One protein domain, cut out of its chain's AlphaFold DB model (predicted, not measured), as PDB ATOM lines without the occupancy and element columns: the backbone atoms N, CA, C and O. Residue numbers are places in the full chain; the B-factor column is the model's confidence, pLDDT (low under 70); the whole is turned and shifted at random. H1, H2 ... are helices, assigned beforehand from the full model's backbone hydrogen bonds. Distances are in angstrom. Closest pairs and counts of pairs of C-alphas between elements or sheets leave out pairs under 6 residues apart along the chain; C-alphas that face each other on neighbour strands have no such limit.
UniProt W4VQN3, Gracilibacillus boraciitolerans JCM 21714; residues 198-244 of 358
ATOM      1  N   ASN A 198      26.035  54.955  63.049       93.00
ATOM      2  CA  ASN A 198      26.560  54.735  61.695       93.00
ATOM      3  C   ASN A 198      25.457  54.391  60.673       93.00
ATOM      4  O   ASN A 198      25.684  53.709  59.677       93.00
ATOM      5  N   GLY A 199      24.224  54.849  60.921       90.56
ATOM      6  CA  GLY A 199      23.093  54.574  60.024       90.56
ATOM      7  C   GLY A 199      23.200  55.275  58.663       90.56
ATOM      8  O   GLY A 199      22.432  54.959  57.753       90.56
ATOM      9  N   GLN A 200      24.099  56.255  58.536       90.56
ATOM     10  CA  GLN A 200      24.452  56.888  57.269       90.56
ATOM     11  C   GLN A 200      25.508  56.061  56.524       90.56
ATOM     12  O   GLN A 200      25.268  55.684  55.379       90.56
ATOM     13  N   GLY A 201      26.600  55.679  57.196       93.19
ATOM     14  CA  GLY A 201      27.659  54.860  56.600       93.19
ATOM     15  C   GLY A 201      27.151  53.502  56.118       93.19
ATOM     16  O   GLY A 201      27.439  53.097  54.998       93.19
ATOM     17  N   ALA A 202      26.275  52.839  56.880       92.56
ATOM     18  CA  ALA A 202      25.633  51.594  56.442       92.56
ATOM     19  C   ALA A 202      24.940  51.727  55.067       92.56
ATOM     20  O   ALA A 202      25.019  50.830  54.228       92.56
ATOM     21  N   ARG A 203      24.300  52.872  54.794       90.19
ATOM     22  CA  ARG A 203      23.657  53.146  53.497       90.19
ATOM     23  C   ARG A 203      24.667  53.432  52.398       90.19
ATOM     24  O   ARG A 203      24.481  52.975  51.276       90.19
ATOM     25  N   GLU A 204      25.738  54.148  52.722       91.62
ATOM     26  CA  GLU A 204      26.858  54.392  51.804       91.62
ATOM     27  C   GLU A 204      27.512  53.077  51.373       91.62
ATOM     28  O   GLU A 204      27.853  52.917  50.205       91.62
ATOM     29  N   HIS A 205      27.591  52.097  52.271       92.88
ATOM     30  CA  HIS A 205      28.073  50.749  51.972       92.88
ATOM     31  C   HIS A 205      27.031  49.837  51.297       92.88
ATOM     32  O   HIS A 205      27.339  48.687  51.004       92.88
ATOM     33  N   GLY A 206      25.818  50.323  51.013       92.00
ATOM     34  CA  GLY A 206      24.789  49.545  50.317       92.00
ATOM     35  C   GLY A 206      24.094  48.492  51.185       92.00
ATOM     36  O   GLY A 206      23.562  47.525  50.651       92.00
ATOM     37  N   GLN A 207      24.056  48.655  52.514       91.94
ATOM     38  CA  GLN A 207      23.367  47.729  53.430       91.94
ATOM     39  C   GLN A 207      21.836  47.922  53.404       91.94
ATOM     40  O   GLN A 207      21.191  48.230  54.410       91.94
ATOM     41  N   LYS A 208      21.240  47.780  52.219       90.12
ATOM     42  CA  LYS A 208      19.798  47.835  51.969       90.12
ATOM     43  C   LYS A 208      19.472  46.918  50.793       90.12
ATOM     44  O   LYS A 208      20.214  46.871  49.823       90.12
ATOM     45  N   ALA A 209      18.327  46.244  50.856       92.88
ATOM     46  CA  ALA A 209      17.932  45.213  49.891       92.88
ATOM     47  C   ALA A 209      17.801  45.680  48.424       92.88
ATOM     48  O   ALA A 209      17.642  44.850  47.538       92.88
ATOM     49  N   ASP A 210      17.832  46.987  48.155       91.75
ATOM     50  CA  ASP A 210      17.733  47.581  46.819       91.75
ATOM     51  C   ASP A 210      18.950  48.446  46.431       91.75
ATOM     52  O   ASP A 210      18.892  49.170  45.431       91.75
ATOM     53  N   GLN A 211      20.044  48.391  47.204       92.88
ATOM     54  CA  GLN A 211      21.228  49.230  47.008       92.88
ATOM     55  C   GLN A 211      22.511  48.419  46.820       92.88
ATOM     56  O   GLN A 211      22.689  47.334  47.362       92.88
ATOM     57  N   LEU A 212      23.425  49.017  46.066       95.19
ATOM     58  CA  LEU A 212      24.835  48.673  45.980       95.19
ATOM     59  C   LEU A 212      25.669  49.818  46.602       95.19
ATOM     60  O   LEU A 212      25.144  50.928  46.776       95.19
ATOM     61  N   PRO A 213      26.963  49.604  46.920       94.94
ATOM     62  CA  PRO A 213      27.808  50.640  47.513       94.94
ATOM     63  C   PRO A 213      27.821  51.963  46.726       94.94
ATOM     64  O   PRO A 213      27.838  51.992  45.491       94.94
ATOM     65  N   GLY A 214      27.848  53.080  47.453       91.38
ATOM     66  CA  GLY A 214      27.804  54.444  46.923       91.38
ATOM     67  C   GLY A 214      26.415  54.890  46.466       91.38
ATOM     68  O   GLY A 214      26.317  55.607  45.475       91.38
ATOM     69  N   TYR A 215      25.353  54.442  47.150       89.81
ATOM     70  CA  TYR A 215      23.941  54.718  46.820       89.81
ATOM     71  C   TYR A 215      23.490  54.258  45.431       89.81
ATOM     72  O   TYR A 215      22.474  54.722  44.907       89.81
ATOM     73  N   ARG A 216      24.235  53.331  44.841       92.81
ATOM     74  CA  ARG A 216      23.919  52.736  43.550       92.81
ATOM     75  C   ARG A 216      22.690  51.848  43.666       92.81
ATOM     76  O   ARG A 216      22.430  51.269  44.719       92.81
ATOM     77  N   SER A 217      21.917  51.741  42.598       92.88
ATOM     78  CA  SER A 217      20.749  50.866  42.565       92.88
ATOM     79  C   SER A 217      21.151  49.464  42.136       92.88
ATOM     80  O   SER A 217      21.833  49.292  41.128       92.88
ATOM     81  N   ILE A 218      20.657  48.449  42.847       94.88
ATOM     82  CA  ILE A 218      20.861  47.049  42.448       94.88
ATOM     83  C   ILE A 218      20.133  46.683  41.142       94.88
ATOM     84  O   ILE A 218      20.462  45.679  40.521       94.88
ATOM     85  N   GLU A 219      19.173  47.500  40.706       94.44
ATOM     86  CA  GLU A 219      18.348  47.264  39.513       94.44
ATOM     87  C   GLU A 219      18.909  47.940  38.251       94.44
ATOM     88  O   GLU A 219      18.476  47.641  37.141       94.44
ATOM     89  N   LYS A 220      19.866  48.867  38.389       95.12
ATOM     90  CA  LYS A 220      20.443  49.587  37.246       95.12
ATOM     91  C   LYS A 220      21.639  48.826  36.685       95.12
ATOM     92  O   LYS A 220      22.637  48.633  37.372       95.12
ATOM     93  N   GLU A 221      21.580  48.458  35.408       96.06
ATOM     94  CA  GLU A 221      22.653  47.705  34.738       96.06
ATOM     95  C   GLU A 221      24.020  48.407  34.797       96.06
ATOM     96  O   GLU A 221      25.045  47.762  34.995       96.06
ATOM     97  N   GLU A 222      24.060  49.735  34.651       96.81
ATOM     98  CA  GLU A 222      25.300  50.517  34.770       96.81
ATOM     99  C   GLU A 222      25.919  50.424  36.170       96.81
ATOM    100  O   GLU A 222      27.119  50.185  36.303       96.81
ATOM    101  N   ASP A 223      25.093  50.543  37.208       96.31
ATOM    102  CA  ASP A 223      25.520  50.458  38.603       96.31
ATOM    103  C   ASP A 223      26.051  49.062  38.947       96.31
ATOM    104  O   ASP A 223      27.089  48.927  39.601       96.31
ATOM    105  N   ARG A 224      25.368  48.019  38.462       96.88
ATOM    106  CA  ARG A 224      25.781  46.619  38.613       96.88
ATOM    107  C   ARG A 224      27.121  46.356  37.931       96.88
ATOM    108  O   ARG A 224      28.016  45.816  38.572       96.88
ATOM    109  N   ARG A 225      27.286  46.794  36.675       96.88
ATOM    110  CA  ARG A 225      28.549  46.687  35.919       96.88
ATOM    111  C   ARG A 225      29.705  47.366  36.635       96.88
ATOM    112  O   ARG A 225      30.790  46.800  36.738       96.88
ATOM    113  N   TYR A 226      29.471  48.572  37.149       96.75
ATOM    114  CA  TYR A 226      30.485  49.307  37.894       96.75
ATOM    115  C   TYR A 226      30.958  48.517  39.121       96.75
ATOM    116  O   TYR A 226      32.157  48.325  39.306       96.75
ATOM    117  N   ILE A 227      30.026  48.033  39.948       96.12
ATOM    118  CA  ILE A 227      30.363  47.324  41.190       96.12
ATOM    119  C   ILE A 227      30.977  45.955  40.918       96.12
ATOM    120  O   ILE A 227      31.946  45.592  41.579       96.12
ATOM    121  N   ALA A 228      30.493  45.242  39.906       95.25
ATOM    122  CA  ALA A 228      31.109  44.006  39.443       95.25
ATOM    123  C   ALA A 228      32.592  44.213  39.076       95.25
ATOM    124  O   ALA A 228      33.445  43.421  39.472       95.25
ATOM    125  N   GLY A 229      32.919  45.331  38.416       95.44
ATOM    126  CA  GLY A 229      34.299  45.737  38.143       95.44
ATOM    127  C   GLY A 229      35.120  46.045  39.402       95.44
ATOM    128  O   GLY A 229      36.286  45.668  39.471       95.44
ATOM    129  N   VAL A 230      34.521  46.687  40.412       93.94
ATOM    130  CA  VAL A 230      35.177  46.953  41.710       93.94
ATOM    131  C   VAL A 230      35.483  45.654  42.460       93.94
ATOM    132  O   VAL A 230      36.544  45.539  43.067       93.94
ATOM    133  N   TRP A 231      34.596  44.662  42.394       92.06
ATOM    134  CA  TRP A 231      34.743  43.363  43.060       92.06
ATOM    135  C   TRP A 231      35.553  42.353  42.237       92.06
ATOM    136  O   TRP A 231      35.233  41.172  42.197       92.06
ATOM    137  N   GLY A 232      36.601  42.812  41.550       89.50
ATOM    138  CA  GLY A 232      37.512  41.929  40.815       89.50
ATOM    139  C   GLY A 232      36.991  41.448  39.458       89.50
ATOM    140  O   GLY A 232      37.546  40.508  38.896       89.50
ATOM    141  N   GLY A 233      35.960  42.091  38.904       90.81
ATOM    142  CA  GLY A 233      35.428  41.757  37.582       90.81
ATOM    143  C   GLY A 233      34.534  40.518  37.571       90.81
ATOM    144  O   GLY A 233      34.548  39.770  36.593       90.81
ATOM    145  N   ILE A 234      33.772  40.289  38.646       91.50
ATOM    146  CA  ILE A 234      32.749  39.234  38.674       91.50
ATOM    147  C   ILE A 234      31.706  39.438  37.564       91.50
ATOM    148  O   ILE A 234      31.537  40.537  37.040       91.50
ATOM    149  N   ASP A 235      30.962  38.388  37.220       92.38
ATOM    150  CA  ASP A 235      29.811  38.525  36.323       92.38
ATOM    151  C   ASP A 235      28.702  39.339  37.009       92.38
ATOM    152  O   ASP A 235      28.140  38.911  38.014       92.38
ATOM    153  N   GLU A 236      28.327  40.495  36.460       92.94
ATOM    154  CA  GLU A 236      27.231  41.330  36.972       92.94
ATOM    155  C   GLU A 236      25.876  40.601  37.061       92.94
ATOM    156  O   GLU A 236      24.978  41.032  37.793       92.94
ATOM    157  N   LYS A 237      25.704  39.498  36.321       92.50
ATOM    158  CA  LYS A 237      24.507  38.650  36.370       92.50
ATOM    159  C   LYS A 237      24.476  37.738  37.594       92.50
ATOM    160  O   LYS A 237      23.403  37.236  37.917       92.50
ATOM    161  N   SER A 238      25.606  37.533  38.274       92.00
ATOM    162  CA  SER A 238      25.661  36.775  39.531       92.00
ATOM    163  C   SER A 238      25.163  37.588  40.728       92.00
ATOM    164  O   SER A 238      24.741  37.012  41.730       92.00
ATOM    165  N   LEU A 239      25.161  38.924  40.623       92.81
ATOM    166  CA  LEU A 239      24.592  39.796  41.646       92.81
ATOM    167  C   LEU A 239      23.082  39.526  41.788       92.81
ATOM    168  O   LEU A 239      22.381  39.425  40.775       92.81
ATOM    169  N   PRO A 240      22.530  39.472  43.012       91.75
ATOM    170  CA  PRO A 240      21.093  39.300  43.197       91.75
ATOM    171  C   PRO A 240      20.305  40.502  42.652       91.75
ATOM    172  O   PRO A 240      20.863  41.569  42.381       91.75
ATOM    173  N   THR A 241      18.997  40.337  42.474       92.75
ATOM    174  CA  THR A 241      18.065  41.452  42.240       92.75
ATOM    175  C   THR A 241      17.617  42.054  43.568       92.75
ATOM    176  O   THR A 241      17.940  41.539  44.642       92.75
ATOM    177  N   LYS A 242      16.834  43.131  43.506       95.00
ATOM    178  CA  LYS A 242      16.209  43.742  44.676       95.00
ATOM    179  C   LYS A 242      15.499  42.703  45.553       95.00
ATOM    180  O   LYS A 242      14.626  41.969  45.092       95.00
ATOM    181  N   GLY A 243      15.857  42.700  46.834       94.44
ATOM    182  CA  GLY A 243      15.160  41.955  47.876       94.44
ATOM    183  C   GLY A 243      13.949  42.710  48.434       94.44
ATOM    184  O   GLY A 243      13.604  43.813  48.002       94.44
ATOM    185  N   VAL A 244      13.311  42.113  49.438       94.19
ATOM    186  CA  VAL A 244      12.170  42.718  50.141       94.19
ATOM    187  C   VAL A 244      12.616  43.624  51.290       94.19
ATOM    188  O   VAL A 244      13.774  43.603  51.714       94.19
TER     189      VAL A 244
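Overview. This is residues 198 to 244 of the 358 residues of a protein of Gracilibacillus boraciitolerans JCM 21714 (UniProt W4VQN3). This is a piece with little regular structure: a mostly looped chain with a single turn of helix, H1, towards one end of its longest axis and the longer helix H2 towards the other. A looped link with a small strand-like pairing lies between them, and after H2 the last stretch folds back. The printed part has 47 residues, with two named helices, H1 then H2, holding 14 of them, and no named strand; the class is all helix. It is compact, with a radius of gyration of the C-alphas of 10.3 A and spans of 30 by 22 by 14 A.

Along the chain. Find C-alpha 201 at (27.659, 54.860, 56.600), where H1, residues 201 to 204, begins. Then go to C-alpha 221 at (22.653, 47.705, 34.738); from there H2, residues 221 to 230, runs 14.4 A to C-alpha 230 at (35.177, 46.953, 41.710).

Arrangement. H1 and H2 are apart, joined by a long link of 16 residues. Within it, look at residues 211 to 212, paired antiparallel with residues 216 to 217. In H2 every O i to N i+4 pair is within hydrogen-bond range; H1 is too short for such a pair, and its one O i to N i+3 pair is within range.

Size, cuts and confidence. The C-alphas of Asn 198 and Asp 235, the two farthest apart, are 30.3 A apart. The printed part has no cut, and no printed residue is under 70 in pLDDT.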